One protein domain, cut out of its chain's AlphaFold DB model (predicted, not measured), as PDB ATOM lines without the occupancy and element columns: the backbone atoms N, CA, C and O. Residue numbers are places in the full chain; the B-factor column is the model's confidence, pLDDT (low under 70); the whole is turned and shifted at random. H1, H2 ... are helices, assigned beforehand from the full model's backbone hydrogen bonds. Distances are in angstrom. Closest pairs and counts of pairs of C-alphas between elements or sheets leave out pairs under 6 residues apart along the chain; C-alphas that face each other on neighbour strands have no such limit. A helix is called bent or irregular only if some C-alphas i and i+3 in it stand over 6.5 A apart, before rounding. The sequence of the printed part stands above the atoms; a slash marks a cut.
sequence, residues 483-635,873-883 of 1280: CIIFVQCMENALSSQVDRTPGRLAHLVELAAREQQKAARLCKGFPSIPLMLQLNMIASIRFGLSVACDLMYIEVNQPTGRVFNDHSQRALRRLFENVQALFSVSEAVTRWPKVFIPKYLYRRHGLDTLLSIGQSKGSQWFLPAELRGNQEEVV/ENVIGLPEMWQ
ATOM      1  N   CYS A 483     -42.467  -6.714 -30.608       85.50
ATOM      2  CA  CYS A 483     -41.142  -7.190 -30.204       85.50
ATOM      3  C   CYS A 483     -40.033  -6.172 -30.537       85.50
ATOM      4  O   CYS A 483     -39.149  -5.948 -29.707       85.50
ATOM      5  N   ILE A 484     -40.100  -5.509 -31.699       81.44
ATOM      6  CA  ILE A 484     -39.161  -4.442 -32.091       81.44
ATOM      7  C   ILE A 484     -39.222  -3.266 -31.105       81.44
ATOM      8  O   ILE A 484     -38.174  -2.791 -30.660       81.44
ATOM      9  N   ILE A 485     -40.423  -2.826 -30.707       78.69
ATOM     10  CA  ILE A 485     -40.601  -1.740 -29.724       78.69
ATOM     11  C   ILE A 485     -39.977  -2.116 -28.372       78.69
ATOM     12  O   ILE A 485     -39.316  -1.283 -27.746       78.69
ATOM     13  N   PHE A 486     -40.149  -3.365 -27.928       84.69
ATOM     14  CA  PHE A 486     -39.538  -3.869 -26.695       84.69
ATOM     15  C   PHE A 486     -38.008  -3.853 -26.761       84.69
ATOM     16  O   PHE A 486     -37.376  -3.295 -25.863       84.69
ATOM     17  N   VAL A 487     -37.423  -4.391 -27.836       85.69
ATOM     18  CA  VAL A 487     -35.967  -4.380 -28.062       85.69
ATOM     19  C   VAL A 487     -35.435  -2.945 -28.058       85.69
ATOM     20  O   VAL A 487     -34.476  -2.650 -27.348       85.69
ATOM     21  N   GLN A 488     -36.101  -2.023 -28.756       80.50
ATOM     22  CA  GLN A 488     -35.689  -0.621 -28.820       80.50
ATOM     23  C   GLN A 488     -35.796   0.088 -27.458       80.50
ATOM     24  O   GLN A 488     -34.918   0.866 -27.086       80.50
ATOM     25  N   CYS A 489     -36.841  -0.187 -26.669       79.19
ATOM     26  CA  CYS A 489     -36.960   0.360 -25.316       79.19
ATOM     27  C   CYS A 489     -35.878  -0.187 -24.372       79.19
ATOM     28  O   CYS A 489     -35.347   0.576 -23.567       79.19
ATOM     29  N   MET A 490     -35.520  -1.470 -24.491       85.88
ATOM     30  CA  MET A 490     -34.434  -2.090 -23.722       85.88
ATOM     31  C   MET A 490     -33.062  -1.502 -24.089       85.88
ATOM     32  O   MET A 490     -32.283  -1.170 -23.198       85.88
ATOM     33  N   GLU A 491     -32.783  -1.285 -25.377       81.50
ATOM     34  CA  GLU A 491     -31.560  -0.612 -25.851       81.50
ATOM     35  C   GLU A 491     -31.441   0.825 -25.329       81.50
ATOM     36  O   GLU A 491     -30.381   1.248 -24.854       81.50
ATOM     37  N   ASN A 492     -32.548   1.572 -25.369       77.56
ATOM     38  CA  ASN A 492     -32.602   2.929 -24.834       77.56
ATOM     39  C   ASN A 492     -32.388   2.941 -23.315       77.56
ATOM     40  O   ASN A 492     -31.713   3.832 -22.802       77.56
ATOM     41  N   ALA A 493     -32.919   1.951 -22.589       78.25
ATOM     42  CA  ALA A 493     -32.702   1.818 -21.152       78.25
ATOM     43  C   ALA A 493     -31.225   1.551 -20.820       78.25
ATOM     44  O   ALA A 493     -30.690   2.179 -19.909       78.25
ATOM     45  N   LEU A 494     -30.544   0.694 -21.593       79.00
ATOM     46  CA  LEU A 494     -29.100   0.459 -21.456       79.00
ATOM     47  C   LEU A 494     -28.287   1.730 -21.739       79.00
ATOM     48  O   LEU A 494     -27.377   2.062 -20.983       79.00
ATOM     49  N   SER A 495     -28.656   2.481 -22.777       74.94
ATOM     50  CA  SER A 495     -27.999   3.748 -23.128       74.94
ATOM     51  C   SER A 495     -28.198   4.814 -22.036       74.94
ATOM     52  O   SER A 495     -27.239   5.451 -21.599       74.94
ATOM     53  N   SER A 496     -29.419   4.924 -21.499       69.25
ATOM     54  CA  SER A 496     -29.777   5.873 -20.433       69.25
ATOM     55  C   SER A 496     -29.065   5.609 -19.098       69.25
ATOM     56  O   SER A 496     -28.999   6.525 -18.274       69.25
ATOM     57  N   GLN A 497     -28.553   4.398 -18.843       69.62
ATOM     58  CA  GLN A 497     -27.778   4.105 -17.628       69.62
ATOM     59  C   GLN A 497     -26.407   4.798 -17.634       69.62
ATOM     60  O   GLN A 497     -25.853   5.072 -16.572       69.62
ATOM     61  N   VAL A 498     -25.870   5.109 -18.817       63.44
ATOM     62  CA  VAL A 498     -24.541   5.709 -18.983       63.44
ATOM     63  C   VAL A 498     -24.598   7.239 -18.928       63.44
ATOM     64  O   VAL A 498     -23.702   7.859 -18.352       63.44
ATOM     65  N   ASP A 499     -25.664   7.851 -19.463       55.56
ATOM     66  CA  ASP A 499     -25.818   9.313 -19.600       55.56
ATOM     67  C   ASP A 499     -25.803  10.084 -18.262       55.56
ATOM     68  O   ASP A 499     -25.679  11.304 -18.245       55.56
ATOM     69  N   ARG A 500     -25.869   9.382 -17.122       48.97
ATOM     70  CA  ARG A 500     -25.866   9.960 -15.768       48.97
ATOM     71  C   ARG A 500     -24.477  10.066 -15.113       48.97
ATOM     72  O   ARG A 500     -24.406  10.494 -13.962       48.97
ATOM     73  N   THR A 501     -23.385   9.685 -15.791       45.69
ATOM     74  CA  THR A 501     -22.071   9.471 -15.137       45.69
ATOM     75  C   THR A 501     -20.899  10.205 -15.817       45.69
ATOM     76  O   THR A 501     -20.807  10.189 -17.047       45.69
ATOM     77  N   PRO A 502     -19.949  10.808 -15.064       39.84
ATOM     78  CA  PRO A 502     -18.734  11.403 -15.633       39.84
ATOM     79  C   PRO A 502     -17.850  10.339 -16.305       39.84
ATOM     80  O   PRO A 502     -17.655   9.262 -15.752       39.84
ATOM     81  N   GLY A 503     -17.272  10.632 -17.476       58.34
ATOM     82  CA  GLY A 503     -16.462   9.646 -18.214       58.34
ATOM     83  C   GLY A 503     -17.293   8.653 -19.037       58.34
ATOM     84  O   GLY A 503     -16.951   7.472 -19.113       58.34
ATOM     85  N   ARG A 504     -18.365   9.155 -19.671       68.06
ATOM     86  CA  ARG A 504     -19.370   8.431 -20.474       68.06
ATOM     87  C   ARG A 504     -18.811   7.245 -21.258       68.06
ATOM     88  O   ARG A 504     -19.293   6.132 -21.098       68.06
ATOM     89  N   LEU A 505     -17.769   7.460 -22.063       69.62
ATOM     90  CA  LEU A 505     -17.230   6.428 -22.952       69.62
ATOM     91  C   LEU A 505     -16.655   5.220 -22.190       69.62
ATOM     92  O   LEU A 505     -16.881   4.086 -22.592       69.62
ATOM     93  N   ALA A 506     -15.973   5.430 -21.060       72.88
ATOM     94  CA  ALA A 506     -15.391   4.340 -20.271       72.88
ATOM     95  C   ALA A 506     -16.470   3.439 -19.650       72.88
ATOM     96  O   ALA A 506     -16.380   2.212 -19.714       72.88
ATOM     97  N   HIS A 507     -17.511   4.046 -19.076       75.50
ATOM     98  CA  HIS A 507     -18.628   3.314 -18.474       75.50
ATOM     99  C   HIS A 507     -19.513   2.641 -19.523       75.50
ATOM    100  O   HIS A 507     -19.988   1.529 -19.301       75.50
ATOM    101  N   LEU A 508     -19.675   3.273 -20.687       79.56
ATOM    102  CA  LEU A 508     -20.390   2.714 -21.828       79.56
ATOM    103  C   LEU A 508     -19.733   1.418 -22.317       79.56
ATOM    104  O   LEU A 508     -20.416   0.411 -22.495       79.56
ATOM    105  N   VAL A 509     -18.402   1.412 -22.452       81.38
ATOM    106  CA  VAL A 509     -17.633   0.216 -22.837       81.38
ATOM    107  C   VAL A 509     -17.739  -0.881 -21.779       81.38
ATOM    108  O   VAL A 509     -17.884  -2.057 -22.115       81.38
ATOM    109  N   GLU A 510     -17.693  -0.523 -20.494       83.69
ATOM    110  CA  GLU A 510     -17.799  -1.500 -19.412       83.69
ATOM    111  C   GLU A 510     -19.197  -2.132 -19.327       83.69
ATOM    112  O   GLU A 510     -19.310  -3.355 -19.192       83.69
ATOM    113  N   LEU A 511     -20.256  -1.327 -19.454       85.88
ATOM    114  CA  LEU A 511     -21.635  -1.808 -19.505       85.88
ATOM    115  C   LEU A 511     -21.849  -2.715 -20.720       85.88
ATOM    116  O   LEU A 511     -22.339  -3.833 -20.563       85.88
ATOM    117  N   ALA A 512     -21.405  -2.282 -21.904       87.31
ATOM    118  CA  ALA A 512     -21.481  -3.075 -23.127       87.31
ATOM    119  C   ALA A 512     -20.777  -4.427 -22.963       87.31
ATOM    120  O   ALA A 512     -21.366  -5.465 -23.255       87.31
ATOM    121  N   ALA A 513     -19.553  -4.451 -22.422       86.56
ATOM    122  CA  ALA A 513     -18.817  -5.695 -22.204       86.56
ATOM    123  C   ALA A 513     -19.550  -6.645 -21.237       86.56
ATOM    124  O   ALA A 513     -19.597  -7.854 -21.483       86.56
ATOM    125  N   ARG A 514     -20.131  -6.113 -20.150       88.06
ATOM    126  CA  ARG A 514     -20.879  -6.893 -19.149       88.06
ATOM    127  C   ARG A 514     -22.168  -7.483 -19.723       88.06
ATOM    128  O   ARG A 514     -22.415  -8.674 -19.531       88.06
ATOM    129  N   GLU A 515     -22.969  -6.689 -20.429       87.69
ATOM    130  CA  GLU A 515     -24.227  -7.158 -21.026       87.69
ATOM    131  C   GLU A 515     -23.978  -8.146 -22.173       87.69
ATOM    132  O   GLU A 515     -24.623  -9.196 -22.229       87.69
ATOM    133  N   GLN A 516     -22.955  -7.911 -23.003       85.81
ATOM    134  CA  GLN A 516     -22.578  -8.844 -24.069       85.81
ATOM    135  C   GLN A 516     -22.148 -10.206 -23.526       85.81
ATOM    136  O   GLN A 516     -22.494 -11.248 -24.087       85.81
ATOM    137  N   GLN A 517     -21.446 -10.222 -22.390       86.38
ATOM    138  CA  GLN A 517     -21.068 -11.463 -21.722       86.38
ATOM    139  C   GLN A 517     -22.292 -12.250 -21.228       86.38
ATOM    140  O   GLN A 517     -22.313 -13.480 -21.323       86.38
ATOM    141  N   LYS A 518     -23.305 -11.563 -20.684       85.00
ATOM    142  CA  LYS A 518     -24.556 -12.196 -20.235       85.00
ATOM    143  C   LYS A 518     -25.329 -12.771 -21.419       85.00
ATOM    144  O   LYS A 518     -25.730 -13.934 -21.362       85.00
ATOM    145  N   ALA A 519     -25.462 -12.003 -22.500       84.19
ATOM    146  CA  ALA A 519     -26.130 -12.445 -23.718       84.19
ATOM    147  C   ALA A 519     -25.457 -13.686 -24.326       84.19
ATOM    148  O   ALA A 519     -26.128 -14.681 -24.588       84.19
ATOM    149  N   ALA A 520     -24.122 -13.704 -24.426       80.94
ATOM    150  CA  ALA A 520     -23.377 -14.852 -24.950       80.94
ATOM    151  C   ALA A 520     -23.584 -16.146 -24.133       80.94
ATOM    152  O   ALA A 520     -23.541 -17.247 -24.687       80.94
ATOM    153  N   ARG A 521     -23.822 -16.044 -22.816       82.69
ATOM    154  CA  ARG A 521     -24.170 -17.205 -21.974       82.69
ATOM    155  C   ARG A 521     -25.579 -17.710 -22.270       82.69
ATOM    156  O   ARG A 521     -25.758 -18.920 -22.375       82.69
ATOM    157  N   LEU A 522     -26.543 -16.800 -22.426       80.88
ATOM    158  CA  LEU A 522     -27.930 -17.127 -22.764       80.88
ATOM    159  C   LEU A 522     -28.036 -17.793 -24.142       80.88
ATOM    160  O   LEU A 522     -28.742 -18.790 -24.264       80.88
ATOM    161  N   CYS A 523     -27.259 -17.347 -25.138       77.12
ATOM    162  CA  CYS A 523     -27.246 -17.937 -26.484       77.12
ATOM    163  C   CYS A 523     -26.951 -19.446 -26.503       77.12
ATOM    164  O   CYS A 523     -27.391 -20.137 -27.418       77.12
ATOM    165  N   LYS A 524     -26.236 -19.980 -25.500       76.81
ATOM    166  CA  LYS A 524     -25.944 -21.421 -25.397       76.81
ATOM    167  C   LYS A 524     -27.187 -22.276 -25.120       76.81
ATOM    168  O   LYS A 524     -27.138 -23.478 -25.347       76.81
ATOM    169  N   GLY A 525     -28.269 -21.676 -24.615       74.06
ATOM    170  CA  GLY A 525     -29.543 -22.342 -24.320       74.06
ATOM    171  C   GLY A 525     -30.578 -22.287 -25.453       74.06
ATOM    172  O   GLY A 525     -31.705 -22.737 -25.264       74.06
ATOM    173  N   PHE A 526     -30.233 -21.720 -26.612       72.69
ATOM    174  CA  PHE A 526     -31.120 -21.626 -27.776       72.69
ATOM    175  C   PHE A 526     -31.351 -23.016 -28.416       72.69
ATOM    176  O   PHE A 526     -30.386 -23.778 -28.509       72.69
ATOM    177  N   PRO A 527     -32.572 -23.383 -28.880       68.69
ATOM    178  CA  PRO A 527     -33.779 -22.562 -29.081       68.69
ATOM    179  C   PRO A 527     -34.749 -22.479 -27.887       68.69
ATOM    180  O   PRO A 527     -35.760 -21.798 -27.979       68.69
ATOM    181  N   SER A 528     -34.475 -23.127 -26.752       79.44
ATOM    182  CA  SER A 528     -35.428 -23.263 -25.631       79.44
ATOM    183  C   SER A 528     -35.548 -22.030 -24.713       79.44
ATOM    184  O   SER A 528     -35.901 -22.160 -23.542       79.44
ATOM    185  N   ILE A 529     -35.231 -20.832 -25.209       82.62
ATOM    186  CA  ILE A 529     -35.211 -19.593 -24.417       82.62
ATOM    187  C   ILE A 529     -36.599 -18.928 -24.477       82.62
ATOM    188  O   ILE A 529     -37.118 -18.752 -25.580       82.62
ATOM    189  N   PRO A 530     -37.193 -18.495 -23.348       88.19
ATOM    190  CA  PRO A 530     -38.452 -17.747 -23.359       88.19
ATOM    191  C   PRO A 530     -38.355 -16.436 -24.153       88.19
ATOM    192  O   PRO A 530     -37.313 -15.778 -24.136       88.19
ATOM    193  N   LEU A 531     -39.453 -16.023 -24.794       88.00
ATOM    194  CA  LEU A 531     -39.492 -14.858 -25.688       88.00
ATOM    195  C   LEU A 531     -38.920 -13.584 -25.043       88.00
ATOM    196  O   LEU A 531     -38.069 -12.937 -25.645       88.00
ATOM    197  N   MET A 532     -39.309 -13.243 -23.811       90.06
ATOM    198  CA  MET A 532     -38.845 -12.007 -23.161       90.06
ATOM    199  C   MET A 532     -37.330 -12.009 -22.898       90.06
ATOM    200  O   MET A 532     -36.656 -10.992 -23.074       90.06
ATOM    201  N   LEU A 533     -36.762 -13.174 -22.562       87.50
ATOM    202  CA  LEU A 533     -35.313 -13.351 -22.450       87.50
ATOM    203  C   LEU A 533     -34.630 -13.289 -23.823       87.50
ATOM    204  O   LEU A 533     -33.520 -12.762 -23.905       87.50
ATOM    205  N   GLN A 534     -35.276 -13.779 -24.891       87.62
ATOM    206  CA  GLN A 534     -34.774 -13.609 -26.259       87.62
ATOM    207  C   GLN A 534     -34.722 -12.126 -26.656       87.62
ATOM    208  O   GLN A 534     -33.699 -11.689 -27.177       87.62
ATOM    209  N   LEU A 535     -35.763 -11.336 -26.365       90.31
ATOM    210  CA  LEU A 535     -35.798  -9.898 -26.679       90.31
ATOM    211  C   LEU A 535     -34.710  -9.120 -25.928       90.31
ATOM    212  O   LEU A 535     -33.966  -8.359 -26.546       90.31
ATOM    213  N   ASN A 536     -34.549  -9.365 -24.622       89.25
ATOM    214  CA  ASN A 536     -33.482  -8.737 -23.839       89.25
ATOM    215  C   ASN A 536     -32.089  -9.145 -24.338       89.25
ATOM    216  O   ASN A 536     -31.197  -8.310 -24.445       89.25
ATOM    217  N   MET A 537     -31.911 -10.415 -24.714       87.31
ATOM    218  CA  MET A 537     -30.670 -10.901 -25.318       87.31
ATOM    219  C   MET A 537     -30.367 -10.195 -26.650       87.31
ATOM    220  O   MET A 537     -29.230  -9.776 -26.855       87.31
ATOM    221  N   ILE A 538     -31.359 -10.024 -27.533       89.19
ATOM    222  CA  ILE A 538     -31.211  -9.292 -28.803       89.19
ATOM    223  C   ILE A 538     -30.805  -7.835 -28.534       89.19
ATOM    224  O   ILE A 538     -29.835  -7.368 -29.128       89.19
ATOM    225  N   ALA A 539     -31.482  -7.152 -27.605       89.38
ATOM    226  CA  ALA A 539     -31.173  -5.774 -27.221       89.38
ATOM    227  C   ALA A 539     -29.746  -5.627 -26.668       89.38
ATOM    228  O   ALA A 539     -29.006  -4.740 -27.093       89.38
ATOM    229  N   SER A 540     -29.316  -6.527 -25.773       89.19
ATOM    230  CA  SER A 540     -27.942  -6.543 -25.258       89.19
ATOM    231  C   SER A 540     -26.920  -6.739 -26.378       89.19
ATOM    232  O   SER A 540     -25.953  -5.982 -26.442       89.19
ATOM    233  N   ILE A 541     -27.157  -7.702 -27.284       87.75
ATOM    234  CA  ILE A 541     -26.261  -7.977 -28.418       87.75
ATOM    235  C   ILE A 541     -26.141  -6.756 -29.321       87.75
ATOM    236  O   ILE A 541     -25.023  -6.336 -29.625       87.75
ATOM    237  N   ARG A 542     -27.272  -6.180 -29.733       88.88
ATOM    238  CA  ARG A 542     -27.322  -4.991 -30.590       88.88
ATOM    239  C   ARG A 542     -26.641  -3.794 -29.936       88.88
ATOM    240  O   ARG A 542     -25.835  -3.145 -30.601       88.88
ATOM    241  N   PHE A 543     -26.882  -3.547 -28.647       87.75
ATOM    242  CA  PHE A 543     -26.191  -2.508 -27.883       87.75
ATOM    243  C   PHE A 543     -24.673  -2.723 -27.899       87.75
ATOM    244  O   PHE A 543     -23.936  -1.850 -28.352       87.75
ATOM    245  N   GLY A 544     -24.193  -3.908 -27.508       86.50
ATOM    246  CA  GLY A 544     -22.760  -4.211 -27.486       86.50
ATOM    247  C   GLY A 544     -22.087  -4.114 -28.862       86.50
ATOM    248  O   GLY A 544     -20.961  -3.627 -28.956       86.50
ATOM    249  N   LEU A 545     -22.781  -4.521 -29.932       87.19
ATOM    250  CA  LEU A 545     -22.301  -4.380 -31.312       87.19
ATOM    251  C   LEU A 545     -22.270  -2.917 -31.769       87.19
ATOM    252  O   LEU A 545     -21.295  -2.506 -32.389       87.19
ATOM    253  N   SER A 546     -23.286  -2.126 -31.427       86.69
ATOM    254  CA  SER A 546     -23.356  -0.696 -31.767       86.69
ATOM    255  C   SER A 546     -22.200   0.078 -31.129       86.69
ATOM    256  O   SER A 546     -21.507   0.839 -31.803       86.69
ATOM    257  N   VAL A 547     -21.929  -0.197 -29.847       85.31
ATOM    258  CA  VAL A 547     -20.784   0.348 -29.105       85.31
ATOM    259  C   VAL A 547     -19.454  -0.060 -29.738       85.31
ATOM    260  O   VAL A 547     -18.573   0.782 -29.901       85.31
ATOM    261  N   ALA A 548     -19.302  -1.333 -30.114       82.50
ATOM    262  CA  ALA A 548     -18.095  -1.806 -30.784       82.50
ATOM    263  C   ALA A 548     -17.871  -1.067 -32.116       82.50
ATOM    264  O   ALA A 548     -16.777  -0.562 -32.344       82.50
ATOM    265  N   CYS A 549     -18.906  -0.925 -32.949       83.12
ATOM    266  CA  CYS A 549     -18.833  -0.191 -34.213       83.12
ATOM    267  C   CYS A 549     -18.412   1.277 -34.031       83.12
ATOM    268  O   CYS A 549     -17.551   1.759 -34.766       83.12
ATOM    269  N   ASP A 550     -18.980   1.982 -33.048       80.00
ATOM    270  CA  ASP A 550     -18.643   3.388 -32.778       80.00
ATOM    271  C   ASP A 550     -17.184   3.553 -32.320       80.00
ATOM    272  O   ASP A 550     -16.496   4.482 -32.737       80.00
ATOM    273  N   LEU A 551     -16.678   2.630 -31.497       77.00
ATOM    274  CA  LEU A 551     -15.281   2.647 -31.043       77.00
ATOM    275  C   LEU A 551     -14.308   2.367 -32.181       77.00
ATOM    276  O   LEU A 551     -13.256   2.991 -32.257       77.00
ATOM    277  N   MET A 552     -14.676   1.460 -33.078       74.88
ATOM    278  CA  MET A 552     -13.878   1.146 -34.253       74.88
ATOM    279  C   MET A 552     -13.771   2.325 -35.219       74.88
ATOM    280  O   MET A 552     -12.692   2.578 -35.750       74.88
ATOM    281  N   TYR A 553     -14.856   3.081 -35.402       75.50
ATOM    282  CA  TYR A 553     -14.813   4.346 -36.136       75.50
ATOM    283  C   TYR A 553     -13.828   5.335 -35.490       75.50
ATOM    284  O   TYR A 553     -12.996   5.915 -36.188       75.50
ATOM    285  N   ILE A 554     -13.859   5.479 -34.159       71.19
ATOM    286  CA  ILE A 554     -12.933   6.361 -33.426       71.19
ATOM    287  C   ILE A 554     -11.475   5.897 -33.587       71.19
ATOM    288  O   ILE A 554     -10.604   6.726 -33.843       71.19
ATOM    289  N   GLU A 555     -11.192   4.593 -33.475       68.56
ATOM    290  CA  GLU A 555      -9.833   4.047 -33.625       68.56
ATOM    291  C   GLU A 555      -9.244   4.276 -35.023       68.56
ATOM    292  O   GLU A 555      -8.050   4.555 -35.138       68.56
ATOM    293  N   VAL A 556     -10.062   4.178 -36.076       66.25
ATOM    294  CA  VAL A 556      -9.610   4.366 -37.464       66.25
ATOM    295  C   VAL A 556      -9.453   5.848 -37.815       66.25
ATOM    296  O   VAL A 556      -8.460   6.219 -38.438       66.25
ATOM    297  N   ASN A 557     -10.387   6.702 -37.385       62.84
ATOM    298  CA  ASN A 557     -10.454   8.097 -37.833       62.84
ATOM    299  C   ASN A 557      -9.834   9.120 -36.857       62.84
ATOM    300  O   ASN A 557      -9.655  10.279 -37.227       62.84
ATOM    301  N   GLN A 558      -9.472   8.734 -35.621       62.50
ATOM    302  CA  GLN A 558      -8.865   9.637 -34.620       62.50
ATOM    303  C   GLN A 558      -7.607   9.044 -33.931       62.50
ATOM    304  O   GLN A 558      -7.586   8.861 -32.711       62.50
ATOM    305  N   PRO A 559      -6.506   8.781 -34.666       51.19
ATOM    306  CA  PRO A 559      -5.334   8.067 -34.139       51.19
ATOM    307  C   PRO A 559      -4.444   8.864 -33.159       51.19
ATOM    308  O   PRO A 559      -3.559   8.290 -32.527       51.19
ATOM    309  N   THR A 560      -4.629  10.181 -33.012       42.75
ATOM    310  CA  THR A 560      -3.683  11.072 -32.303       42.75
ATOM    311  C   THR A 560      -3.963  11.303 -30.809       42.75
ATOM    312  O   THR A 560      -3.217  12.044 -30.169       42.75
ATOM    313  N   GLY A 561      -4.958  10.649 -30.196       43.50
ATOM    314  CA  GLY A 561      -5.280  10.833 -28.772       43.50
ATOM    315  C   GLY A 561      -5.272   9.539 -27.952       43.50
ATOM    316  O   GLY A 561      -6.107   8.664 -28.157       43.50
ATOM    317  N   ARG A 562      -4.405   9.432 -26.931       48.56
ATOM    318  CA  ARG A 562      -4.582   8.459 -25.830       48.56
ATOM    319  C   ARG A 562      -5.785   8.884 -24.971       48.56
ATOM    320  O   ARG A 562      -5.614   9.468 -23.909       48.56
ATOM    321  N   VAL A 563      -7.000   8.621 -25.448       49.81
ATOM    322  CA  VAL A 563      -8.252   8.992 -24.756       49.81
ATOM    323  C   VAL A 563      -8.604   7.997 -23.636       49.81
ATOM    324  O   VAL A 563      -9.304   8.338 -22.685       49.81
ATOM    325  N   PHE A 564      -8.088   6.766 -23.698       57.38
ATOM    326  CA  PHE A 564      -8.476   5.682 -22.794       57.38
ATOM    327  C   PHE A 564      -7.445   5.416 -21.696       57.38
ATOM    328  O   PHE A 564      -6.268   5.197 -21.973       57.38
ATOM    329  N   ASN A 565      -7.912   5.336 -20.449       64.62
ATOM    330  CA  ASN A 565      -7.134   4.770 -19.348       64.62
ATOM    331  C   ASN A 565      -6.986   3.233 -19.494       64.62
ATOM    332  O   ASN A 565      -7.765   2.577 -20.194       64.62
ATOM    333  N   ASP A 566      -6.021   2.634 -18.788       69.75
ATOM    334  CA  ASP A 566      -5.730   1.186 -18.844       69.75
ATOM    335  C   ASP A 566      -6.933   0.297 -18.485       69.75
ATOM    336  O   ASP A 566      -7.031  -0.867 -18.890       69.75
ATOM    337  N   HIS A 567      -7.864   0.819 -17.684       69.81
ATOM    338  CA  HIS A 567      -9.102   0.125 -17.349       69.81
ATOM    339  C   HIS A 567     -10.039   0.019 -18.564       69.81
ATOM    340  O   HIS A 567     -10.493  -1.078 -18.886       69.81
ATOM    341  N   SER A 568     -10.250   1.121 -19.286       67.56
ATOM    342  CA  SER A 568     -11.122   1.176 -20.466       67.56
ATOM    343  C   SER A 568     -10.584   0.317 -21.611       67.56
ATOM    344  O   SER A 568     -11.348  -0.407 -22.243       67.56
ATOM    345  N   GLN A 569      -9.262   0.286 -21.817       73.50
ATOM    346  CA  GLN A 569      -8.652  -0.612 -22.807       73.50
ATOM    347  C   GLN A 569      -8.865  -2.099 -22.478       73.50
ATOM    348  O   GLN A 569      -9.024  -2.928 -23.374       73.50
ATOM    349  N   ARG A 570      -8.872  -2.471 -21.190       77.44
ATOM    350  CA  ARG A 570      -9.199  -3.845 -20.771       77.44
ATOM    351  C   ARG A 570     -10.673  -4.170 -20.997       77.44
ATOM    352  O   ARG A 570     -10.970  -5.277 -21.435       77.44
ATOM    353  N   ALA A 571     -11.576  -3.234 -20.707       75.38
ATOM    354  CA  ALA A 571     -13.001  -3.401 -20.981       75.38
ATOM    355  C   ALA A 571     -13.276  -3.542 -22.490       75.38
ATOM    356  O   ALA A 571     -14.028  -4.427 -22.886       75.38
ATOM    357  N   LEU A 572     -12.582  -2.762 -23.324       74.12
ATOM    358  CA  LEU A 572     -12.647  -2.842 -24.784       74.12
ATOM    359  C   LEU A 572     -12.204  -4.214 -25.311       74.12
ATOM    360  O   LEU A 572     -12.929  -4.848 -26.074       74.12
ATOM    361  N   ARG A 573     -11.051  -4.722 -24.851       80.88
ATOM    362  CA  ARG A 573     -10.584  -6.074 -25.213       80.88
ATOM    363  C   ARG A 573     -11.611  -7.148 -24.853       80.88
ATOM    364  O   ARG A 573     -11.938  -7.983 -25.688       80.88
ATOM    365  N   ARG A 574     -12.185  -7.070 -23.647       81.94
ATOM    366  CA  ARG A 574     -13.247  -7.989 -23.203       81.94
ATOM    367  C   ARG A 574     -14.500  -7.897 -24.071       81.94
ATOM    368  O   ARG A 574     -15.110  -8.924 -24.344       81.94
ATOM    369  N   LEU A 575     -14.898  -6.695 -24.493       82.38
ATOM    370  CA  LEU A 575     -16.033  -6.515 -25.400       82.38
ATOM    371  C   LEU A 575     -15.788  -7.265 -26.717       82.38
ATOM    372  O   LEU A 575     -16.634  -8.065 -27.114       82.38
ATOM    373  N   PHE A 576     -14.620  -7.087 -27.340       78.44
ATOM    374  CA  PHE A 576     -14.268  -7.796 -28.575       78.44
ATOM    375  C   PHE A 576     -14.194  -9.317 -28.391       78.44
ATOM    376  O   PHE A 576     -14.753 -10.050 -29.204       78.44
ATOM    377  N   GLU A 577     -13.586  -9.801 -27.304       82.38
ATOM    378  CA  GLU A 577     -13.552 -11.232 -26.961       82.38
ATOM    379  C   GLU A 577     -14.967 -11.816 -26.800       82.38
ATOM    380  O   GLU A 577     -15.262 -12.903 -27.302       82.38
ATOM    381  N   ASN A 578     -15.879 -11.084 -26.150       81.06
ATOM    382  CA  ASN A 578     -17.269 -11.509 -25.979       81.06
ATOM    383  C   ASN A 578     -18.031 -11.549 -27.313       81.06
ATOM    384  O   ASN A 578     -18.817 -12.472 -27.538       81.06
ATOM    385  N   VAL A 579     -17.790 -10.586 -28.211       76.06
ATOM    386  CA  VAL A 579     -18.366 -10.581 -29.568       76.06
ATOM    387  C   VAL A 579     -17.830 -11.759 -30.395       76.06
ATOM    388  O   VAL A 579     -18.606 -12.444 -31.062       76.06
ATOM    389  N   GLN A 580     -16.532 -12.069 -30.300       77.12
ATOM    390  CA  GLN A 580     -15.940 -13.260 -30.930       77.12
ATOM    391  C   GLN A 580     -16.574 -14.552 -30.411       77.12
ATOM    392  O   GLN A 580     -16.961 -15.418 -31.197       77.12
ATOM    393  N   ALA A 581     -16.724 -14.662 -29.090       76.50
ATOM    394  CA  ALA A 581     -17.353 -15.813 -28.458       76.50
ATOM    395  C   ALA A 581     -18.811 -15.980 -28.915       76.50
ATOM    396  O   ALA A 581     -19.215 -17.095 -29.247       76.50
ATOM    397  N   LEU A 582     -19.579 -14.888 -29.012       75.44
ATOM    398  CA  LEU A 582     -20.952 -14.903 -29.527       75.44
ATOM    399  C   LEU A 582     -21.019 -15.508 -30.939       75.44
ATOM    400  O   LEU A 582     -21.845 -16.378 -31.204       75.44
ATOM    401  N   PHE A 583     -20.106 -15.108 -31.825       73.56
ATOM    402  CA  PHE A 583     -20.050 -15.562 -33.219       73.56
ATOM    403  C   PHE A 583     -19.606 -17.012 -33.425       73.56
ATOM    404  O   PHE A 583     -19.665 -17.494 -34.560       73.56
ATOM    405  N   SER A 584     -19.215 -17.700 -32.348       73.00
ATOM    406  CA  SER A 584     -18.793 -19.106 -32.352       73.00
ATOM    407  C   SER A 584     -19.877 -20.103 -31.905       73.00
ATOM    408  O   SER A 584     -19.640 -21.306 -31.956       73.00
ATOM    409  N   VAL A 585     -21.063 -19.639 -31.473       69.25
ATOM    410  CA  VAL A 585     -22.085 -20.489 -30.821       69.25
ATOM    411  C   VAL A 585     -22.916 -21.328 -31.808       69.25
ATOM    412  O   VAL A 585     -23.024 -22.537 -31.635       69.25
ATOM    413  N   SER A 586     -23.547 -20.710 -32.814       68.06
ATOM    414  CA  SER A 586     -24.377 -21.397 -33.822       68.06
ATOM    415  C   SER A 586     -24.648 -20.484 -35.019       68.06
ATOM    416  O   SER A 586     -24.890 -19.289 -34.846       68.06
ATOM    417  N   GLU A 587     -24.654 -21.020 -36.238       66.56
ATOM    418  CA  GLU A 587     -24.914 -20.244 -37.461       66.56
ATOM    419  C   GLU A 587     -26.329 -19.635 -37.482       66.56
ATOM    420  O   GLU A 587     -26.499 -18.479 -37.870       66.56
ATOM    421  N   ALA A 588     -27.318 -20.348 -36.928       64.00
ATOM    422  CA  ALA A 588     -28.711 -19.896 -36.827       64.00
ATOM    423  C   ALA A 588     -28.896 -18.651 -35.936       64.00
ATOM    424  O   ALA A 588     -29.811 -17.866 -36.153       64.00
ATOM    425  N   VAL A 589     -28.016 -18.463 -34.946       67.44
ATOM    426  CA  VAL A 589     -28.058 -17.339 -33.993       67.44
ATOM    427  C   VAL A 589     -27.116 -16.209 -34.419       67.44
ATOM    428  O   VAL A 589     -27.301 -15.066 -34.018       67.44
ATOM    429  N   THR A 590     -26.100 -16.504 -35.237       71.25
ATOM    430  CA  THR A 590     -24.979 -15.581 -35.501       71.25
ATOM    431  C   THR A 590     -24.996 -14.929 -36.877       71.25
ATOM    432  O   THR A 590     -24.302 -13.929 -37.054       71.25
ATOM    433  N   ARG A 591     -25.786 -15.433 -37.836       77.69
ATOM    434  CA  ARG A 591     -25.878 -14.861 -39.190       77.69
ATOM    435  C   ARG A 591     -26.291 -13.386 -39.172       77.69
ATOM    436  O   ARG A 591     -25.541 -12.538 -39.641       77.69
ATOM    437  N   TRP A 592     -27.450 -13.062 -38.601       81.75
ATOM    438  CA  TRP A 592     -27.982 -11.694 -38.625       81.75
ATOM    439  C   TRP A 592     -27.240 -10.691 -37.729       81.75
ATOM    440  O   TRP A 592     -26.995  -9.582 -38.200       81.75
ATOM    441  N   PRO A 593     -26.763 -11.049 -36.520       83.38
ATOM    442  CA  PRO A 593     -25.843 -10.191 -35.770       83.38
ATOM    443  C   PRO A 593     -24.573  -9.802 -36.547       83.38
ATOM    444  O   PRO A 593     -24.110  -8.670 -36.434       83.38
ATOM    445  N   LYS A 594     -24.014 -10.712 -37.363       78.69
ATOM    446  CA  LYS A 594     -22.856 -10.415 -38.230       78.69
ATOM    447  C   LYS A 594     -23.211  -9.476 -39.382       78.69
ATOM    448  O   LYS A 594     -22.373  -8.675 -39.773       78.69
ATOM    449  N   VAL A 595     -24.434  -9.557 -39.906       81.75
ATOM    450  CA  VAL A 595     -24.956  -8.659 -40.954       81.75
ATOM    451  C   VAL A 595     -25.342  -7.285 -40.387       81.75
ATOM    452  O   VAL A 595     -25.229  -6.276 -41.081       81.75
ATOM    453  N   PHE A 596     -25.724  -7.206 -39.109       85.31
ATOM    454  CA  PHE A 596     -26.023  -5.940 -38.435       85.31
ATOM    455  C   PHE A 596     -24.811  -5.000 -38.376       85.31
ATOM    456  O   PHE A 596     -24.980  -3.802 -38.563       85.31
ATOM    457  N   ILE A 597     -23.596  -5.524 -38.175       83.31
ATOM    458  CA  ILE A 597     -22.362  -4.721 -38.098       83.31
ATOM    459  C   ILE A 597     -22.116  -3.879 -39.365       83.31
ATOM    460  O   ILE A 597     -22.043  -2.656 -39.241       83.31
ATOM    461  N   PRO A 598     -22.000  -4.464 -40.579       78.31
ATOM    462  CA  PRO A 598     -21.785  -3.679 -41.790       78.31
ATOM    463  C   PRO A 598     -22.968  -2.752 -42.081       78.31
ATOM    464  O   PRO A 598     -22.742  -1.609 -42.466       78.31
ATOM    465  N   LYS A 599     -24.215  -3.177 -41.811       80.12
ATOM    466  CA  LYS A 599     -25.394  -2.300 -41.931       80.12
ATOM    467  C   LYS A 599     -25.290  -1.083 -41.011       80.12
ATOM    468  O   LYS A 599     -25.578   0.030 -41.436       80.12
ATOM    469  N   TYR A 600     -24.858  -1.278 -39.771       82.06
ATOM    470  CA  TYR A 600     -24.691  -0.211 -38.795       82.06
ATOM    471  C   TYR A 600     -23.554   0.742 -39.180       82.06
ATOM    472  O   TYR A 600     -23.759   1.952 -39.202       82.06
ATOM    473  N   LEU A 601     -22.374   0.213 -39.521       77.62
ATOM    474  CA  LEU A 601     -21.219   1.018 -39.933       77.62
ATOM    475  C   LEU A 601     -21.529   1.845 -41.182       77.62
ATOM    476  O   LEU A 601     -21.285   3.045 -41.178       77.62
ATOM    477  N   TYR A 602     -22.151   1.242 -42.196       76.06
ATOM    478  CA  TYR A 602     -22.568   1.948 -43.405       76.06
ATOM    479  C   TYR A 602     -23.606   3.042 -43.105       76.06
ATOM    480  O   TYR A 602     -23.416   4.204 -43.458       76.06
ATOM    481  N   ARG A 603     -24.691   2.702 -42.394       75.75
ATOM    482  CA  ARG A 603     -25.803   3.637 -42.138       75.75
ATOM    483  C   ARG A 603     -25.475   4.743 -41.134       75.75
ATOM    484  O   ARG A 603     -26.149   5.769 -41.156       75.75
ATOM    485  N   ARG A 604     -24.497   4.542 -40.244       74.50
ATOM    486  CA  ARG A 604     -24.096   5.537 -39.236       74.50
ATOM    487  C   ARG A 604     -22.832   6.304 -39.618       74.50
ATOM    488  O   ARG A 604     -22.805   7.514 -39.449       74.50
ATOM    489  N   HIS A 605     -21.816   5.620 -40.142       72.38
ATOM    490  CA  HIS A 605     -20.468   6.168 -40.357       72.38
ATOM    491  C   HIS A 605     -20.043   6.216 -41.834       72.38
ATOM    492  O   HIS A 605     -18.941   6.672 -42.136       72.38
ATOM    493  N   GLY A 606     -20.907   5.775 -42.753       69.50
ATOM    494  CA  GLY A 606     -20.688   5.831 -44.199       69.50
ATOM    495  C   GLY A 606     -19.884   4.661 -44.776       69.50
ATOM    496  O   GLY A 606     -19.332   3.819 -44.055       69.50
ATOM    497  N   LEU A 607     -19.841   4.601 -46.108       70.00
ATOM    498  CA  LEU A 607     -19.184   3.541 -46.875       70.00
ATOM    499  C   LEU A 607     -17.666   3.509 -46.667       70.00
ATOM    500  O   LEU A 607     -17.109   2.442 -46.406       70.00
ATOM    501  N   ASP A 608     -17.011   4.666 -46.723       64.81
ATOM    502  CA  ASP A 608     -15.547   4.767 -46.665       64.81
ATOM    503  C   ASP A 608     -14.992   4.258 -45.328       64.81
ATOM    504  O   ASP A 608     -13.988   3.543 -45.287       64.81
ATOM    505  N   THR A 609     -15.700   4.537 -44.228       69.19
ATOM    506  CA  THR A 609     -15.384   3.989 -42.902       69.19
ATOM    507  C   THR A 609     -15.477   2.463 -42.905       69.19
ATOM    508  O   THR A 609     -14.571   1.785 -42.416       69.19
ATOM    509  N   LEU A 610     -16.569   1.903 -43.438       73.62
ATOM    510  CA  LEU A 610     -16.776   0.456 -43.481       73.62
ATOM    511  C   LEU A 610     -15.690  -0.242 -44.315       73.62
ATOM    512  O   LEU A 610     -15.166  -1.272 -43.884       73.62
ATOM    513  N   LEU A 611     -15.320   0.329 -45.465       70.56
ATOM    514  CA  LEU A 611     -14.252  -0.192 -46.322       70.56
ATOM    515  C   LEU A 611     -12.882  -0.096 -45.633       70.56
ATOM    516  O   LEU A 611     -12.164  -1.095 -45.572       70.56
ATOM    517  N   SER A 612     -12.560   1.047 -45.023       68.75
ATOM    518  CA  SER A 612     -11.306   1.258 -44.277       68.75
ATOM    519  C   SER A 612     -11.155   0.265 -43.121       68.75
ATOM    520  O   SER A 612     -10.108  -0.365 -42.937       68.75
ATOM    521  N   ILE A 613     -12.238   0.056 -42.368       69.94
ATOM    522  CA  ILE A 613     -12.308  -0.955 -41.314       69.94
ATOM    523  C   ILE A 613     -12.128  -2.362 -41.906       69.94
ATOM    524  O   ILE A 613     -11.333  -3.144 -41.379       69.94
ATOM    525  N   GLY A 614     -12.823  -2.691 -42.998       67.81
ATOM    526  CA  GLY A 614     -12.786  -4.015 -43.628       67.81
ATOM    527  C   GLY A 614     -11.438  -4.391 -44.250       67.81
ATOM    528  O   GLY A 614     -11.060  -5.566 -44.252       67.81
ATOM    529  N   GLN A 615     -10.666  -3.407 -44.710       67.88
ATOM    530  CA  GLN A 615      -9.312  -3.606 -45.231       67.88
ATOM    531  C   GLN A 615      -8.279  -3.867 -44.116       67.88
ATOM    532  O   GLN A 615      -7.238  -4.487 -44.357       67.88
ATOM    533  N   SER A 616      -8.557  -3.463 -42.871       69.06
ATOM    534  CA  SER A 616      -7.630  -3.650 -41.750       69.06
ATOM    535  C   SER A 616      -7.564  -5.118 -41.278       69.06
ATOM    536  O   SER A 616      -8.558  -5.728 -40.882       69.06
ATOM    537  N   LYS A 617      -6.358  -5.710 -41.267       63.84
ATOM    538  CA  LYS A 617      -6.142  -7.138 -40.923       63.84
ATOM    539  C   LYS A 617      -6.655  -7.535 -39.528       63.84
ATOM    540  O   LYS A 617      -7.012  -8.691 -39.323       63.84
ATOM    541  N   GLY A 618      -6.699  -6.596 -38.579       64.25
ATOM    542  CA  GLY A 618      -7.218  -6.813 -37.221       64.25
ATOM    543  C   GLY A 618      -8.749  -6.876 -37.124       64.25
ATOM    544  O   GLY A 618      -9.269  -7.400 -36.141       64.25
ATOM    545  N   SER A 619      -9.461  -6.411 -38.154       67.75
ATOM    546  CA  SER A 619     -10.917  -6.211 -38.147       67.75
ATOM    547  C   SER A 619     -11.673  -7.127 -39.121       67.75
ATOM    548  O   SER A 619     -12.895  -7.207 -39.114       67.75
ATOM    549  N   GLN A 620     -10.973  -7.908 -39.942       69.06
ATOM    550  CA  GLN A 620     -11.609  -8.789 -40.934       69.06
ATOM    551  C   GLN A 620     -12.436  -9.940 -40.333       69.06
ATOM    552  O   GLN A 620     -13.264 -10.540 -41.019       69.06
ATOM    553  N   TRP A 621     -12.226 -10.277 -39.057       70.69
ATOM    554  CA  TRP A 621     -12.850 -11.443 -38.427       70.69
ATOM    555  C   TRP A 621     -14.358 -11.293 -38.176       70.69
ATOM    556  O   TRP A 621     -15.041 -12.315 -38.075       70.69
ATOM    557  N   PHE A 622     -14.895 -10.069 -38.101       70.62
ATOM    558  CA  PHE A 622     -16.315  -9.827 -37.804       70.62
ATOM    559  C   PHE A 622     -17.174  -9.479 -39.029       70.62
ATOM    560  O   PHE A 622     -18.397  -9.452 -38.907       70.62
ATOM    561  N   LEU A 623     -16.578  -9.261 -40.208       69.06
ATOM    562  CA  LEU A 623     -17.337  -9.111 -41.454       69.06
ATOM    563  C   LEU A 623     -17.817 -10.483 -41.973       69.06
ATOM    564  O   LEU A 623     -17.078 -11.470 -41.828       69.06
ATOM    565  N   PRO A 624     -19.015 -10.576 -42.587       71.62
ATOM    566  CA  PRO A 624     -19.454 -11.752 -43.346       71.62
ATOM    567  C   PRO A 624     -18.418 -12.173 -44.399       71.62
ATOM    568  O   PRO A 624     -17.676 -11.332 -44.907       71.62
ATOM    569  N   ALA A 625     -18.334 -13.468 -44.723       67.50
ATOM    570  CA  ALA A 625     -17.322 -13.993 -45.649       67.50
ATOM    571  C   ALA A 625     -17.430 -13.372 -47.055       67.50
ATOM    572  O   ALA A 625     -16.425 -13.203 -47.738       67.50
ATOM    573  N   GLU A 626     -18.640 -12.963 -47.428       66.19
ATOM    574  CA  GLU A 626     -19.026 -12.297 -48.672       66.19
ATOM    575  C   GLU A 626     -18.442 -10.879 -48.815       66.19
ATOM    576  O   GLU A 626     -18.392 -10.340 -49.924       66.19
ATOM    577  N   LEU A 627     -18.006 -10.281 -47.698       65.25
ATOM    578  CA  LEU A 627     -17.412  -8.942 -47.619       65.25
ATOM    579  C   LEU A 627     -15.896  -8.978 -47.334       65.25
ATOM    580  O   LEU A 627     -15.293  -7.933 -47.106       65.25
ATOM    581  N   ARG A 628     -15.264 -10.165 -47.314       66.75
ATOM    582  CA  ARG A 628     -13.819 -10.327 -47.056       66.75
ATOM    583  C   ARG A 628     -13.034 -10.402 -48.370       66.75
ATOM    584  O   ARG A 628     -13.237 -11.326 -49.149       66.75
ATOM    585  N   GLY A 629     -12.087  -9.486 -48.578       57.31
ATOM    586  CA  GLY A 629     -11.180  -9.464 -49.738       57.31
ATOM    587  C   GLY A 629     -11.059  -8.075 -50.372       57.31
ATOM    588  O   GLY A 629     -11.754  -7.152 -49.955       57.31
ATOM    589  N   ASN A 630     -10.180  -7.925 -51.372       50.50
ATOM    590  CA  ASN A 630     -10.124  -6.717 -52.203       50.50
ATOM    591  C   ASN A 630     -11.404  -6.657 -53.040       50.50
ATOM    592  O   ASN A 630     -11.490  -7.296 -54.088       50.50
ATOM    593  N   GLN A 631     -12.412  -5.940 -52.552       54.06
ATOM    594  CA  GLN A 631     -13.510  -5.512 -53.405       54.06
ATOM    595  C   GLN A 631     -12.931  -4.490 -54.389       54.06
ATOM    596  O   GLN A 631     -12.171  -3.615 -53.976       54.06
ATOM    597  N   GLU A 632     -13.219  -4.636 -55.684       52.25
ATOM    598  CA  GLU A 632     -12.977  -3.555 -56.641       52.25
ATOM    599  C   GLU A 632     -13.693  -2.313 -56.086       52.25
ATOM    600  O   GLU A 632     -14.880  -2.396 -55.763       52.25
ATOM    601  N   GLU A 633     -12.961  -1.216 -55.861       51.16
ATOM    602  CA  GLU A 633     -13.493   0.031 -55.300       51.16
ATOM    603  C   GLU A 633     -14.545   0.611 -56.251       51.16
ATOM    604  O   GLU A 633     -14.255   1.420 -57.130       51.16
ATOM    605  N   VAL A 634     -15.796   0.181 -56.098       53.78
ATOM    606  CA  VAL A 634     -16.925   0.824 -56.760       53.78
ATOM    607  C   VAL A 634     -17.295   2.035 -55.916       53.78
ATOM    608  O   VAL A 634     -18.019   1.922 -54.930       53.78
ATOM    609  N   VAL A 635     -16.770   3.200 -56.295       60.69
ATOM    610  CA  VAL A 635     -17.185   4.486 -55.724       60.69
ATOM    611  C   VAL A 635     -18.644   4.740 -56.132       60.69
ATOM    612  O   VAL A 635     -18.928   4.791 -57.333       60.69
ATOM    613  N   GLU A 873     -41.343 -17.963 -32.076       74.19
ATOM    614  CA  GLU A 873     -40.478 -18.946 -31.406       74.19
ATOM    615  C   GLU A 873     -38.985 -18.687 -31.672       74.19
ATOM    616  O   GLU A 873     -38.142 -18.962 -30.816       74.19
ATOM    617  N   ASN A 874     -38.653 -18.119 -32.840       77.50
ATOM    618  CA  ASN A 874     -37.281 -17.825 -33.264       77.50
ATOM    619  C   ASN A 874     -37.136 -16.376 -33.746       77.50
ATOM    620  O   ASN A 874     -36.844 -16.104 -34.910       77.50
ATOM    621  N   VAL A 875     -37.324 -15.438 -32.825       82.88
ATOM    622  CA  VAL A 875     -37.272 -14.006 -33.134       82.88
ATOM    623  C   VAL A 875     -35.842 -13.536 -33.437       82.88
ATOM    624  O   VAL A 875     -35.638 -12.650 -34.261       82.88
ATOM    625  N   ILE A 876     -34.826 -14.167 -32.839       81.44
ATOM    626  CA  ILE A 876     -33.414 -13.839 -33.101       81.44
ATOM    627  C   ILE A 876     -32.980 -14.138 -34.544       81.44
ATOM    628  O   ILE A 876     -32.080 -13.474 -35.059       81.44
ATOM    629  N   GLY A 877     -33.623 -15.110 -35.196       77.25
ATOM    630  CA  GLY A 877     -33.364 -15.498 -36.580       77.25
ATOM    631  C   GLY A 877     -34.019 -14.598 -37.632       77.25
ATOM    632  O   GLY A 877     -33.854 -14.874 -38.820       77.25
ATOM    633  N   LEU A 878     -34.747 -13.553 -37.223       83.31
ATOM    634  CA  LEU A 878     -35.483 -12.669 -38.125       83.31
ATOM    635  C   LEU A 878     -34.641 -11.441 -38.530       83.31
ATOM    636  O   LEU A 878     -34.192 -10.711 -37.640       83.31
ATOM    637  N   PRO A 879     -34.439 -11.157 -39.833       79.69
ATOM    638  CA  PRO A 879     -33.746  -9.955 -40.305       79.69
ATOM    639  C   PRO A 879     -34.379  -8.659 -39.790       79.69
ATOM    640  O   PRO A 879     -33.657  -7.700 -39.514       79.69
ATOM    641  N   GLU A 880     -35.697  -8.642 -39.576       81.50
ATOM    642  CA  GLU A 880     -36.453  -7.504 -39.050       81.50
ATOM    643  C   GLU A 880     -35.913  -7.054 -37.676       81.50
ATOM    644  O   GLU A 880     -35.838  -5.857 -37.389       81.50
ATOM    645  N   MET A 881     -35.424  -7.978 -36.840       83.44
ATOM    646  CA  MET A 881     -34.828  -7.647 -35.535       83.44
ATOM    647  C   MET A 881     -33.440  -7.008 -35.646       83.44
ATOM    648  O   MET A 881     -33.009  -6.314 -34.725       83.44
ATOM    649  N   TRP A 882     -32.754  -7.173 -36.777       83.69
ATOM    650  CA  TRP A 882     -31.359  -6.769 -37.003       83.69
ATOM    651  C   TRP A 882     -31.215  -5.633 -38.020       83.69
ATOM    652  O   TRP A 882     -30.139  -5.411 -38.570       83.69
ATOM    653  N   GLN A 883     -32.280  -4.869 -38.248       80.38
ATOM    654  CA  GLN A 883     -32.215  -3.643 -39.041       80.38
ATOM    655  C   GLN A 883     -31.576  -2.495 -38.246       80.38
ATOM    656  O   GLN A 883     -31.720  -2.396 -37.016       80.38
TER     657      GLN A 883
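AT A GLANCE: This is residues 483 to 635 and 873 to 883 of the 1280 residues of an uncharacterized protein of Branchiostoma floridae (UniProt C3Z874). One long helix, H3, runs through the middle, and five other helices, H1, H2, H4, H5 and H6, pack round it, mostly crossed, while the short H7 packs on H5. H2 and H4 lie side by side and cross H3, H1 packs on it elsewhere, and H5 crosses it with short H6 and H7 packed on H5. The class is all helix: 164 residues are printed, with seven named helices, H1 to H7 in chain order, and no named strand. The whole is compact, with a radius of gyration of the C-alphas of 15.8 A and spans of 45 by 42 by 25 A.

IN THESE COORDINATES: H3, residues 531 to 557, is 39.0 A long, from C-alpha 531 at (-39.492, -14.858, -25.688) to C-alpha 557 at (-10.454, 8.097, -37.833). H2 is residues 504 to 525, 32.6 A; H4, 566 to 582, 24.6 A; H1, 483 to 498, 23.8 A; H5, 587 to 605, 26.9 A; H6, 607 to 615; H7, 879 to 882. H5 is irregular: C-alphas 589 and 592 are 7.3 A apart.

HOW THE PARTS SIT: H3 is the hub, touching five helices. It forms a hairpin with H2, closest at the C-alphas of Ala 512 and Gly 544, 4.7 A. H2 touches H4 at a shallow tilt of 26 degrees, the same way; the closest C-alphas, of Ala 513 and Leu 575, are 4.3 A apart. H1 touches H3 at Val 487 and Ala 539, their closest C-alphas, 5.1 A. H5 touches H3 with C-alphas 601 and 549 closest, 6.3 A. H6 is about perpendicular to H3, at 87 degrees. H7 touches H5, with C-alphas 882 and 596 closest, 5.6 A. H1 and H5 are apart. Every O i to N i+4 pair is within hydrogen-bond range in H3, H4 and H6; H1 has 11 of 12, H2 16 of 18, H5 11 of 15, and H7 is too short for one.

THE WHOLE: The C-alphas farthest apart, of Thr 560 and Glu 873, are 47.5 A apart. Residues 636 to 872 are not printed; C-alphas 635 and 873 are 41.0 A apart across the cut. Of the links that are printed whole, none is long. Residues 616 to 635 hold no named element. Mean pLDDT of the printed part is 74.5; 54 residues are under 70, among them 496 to 505, 555 to 568 and 625 to 635.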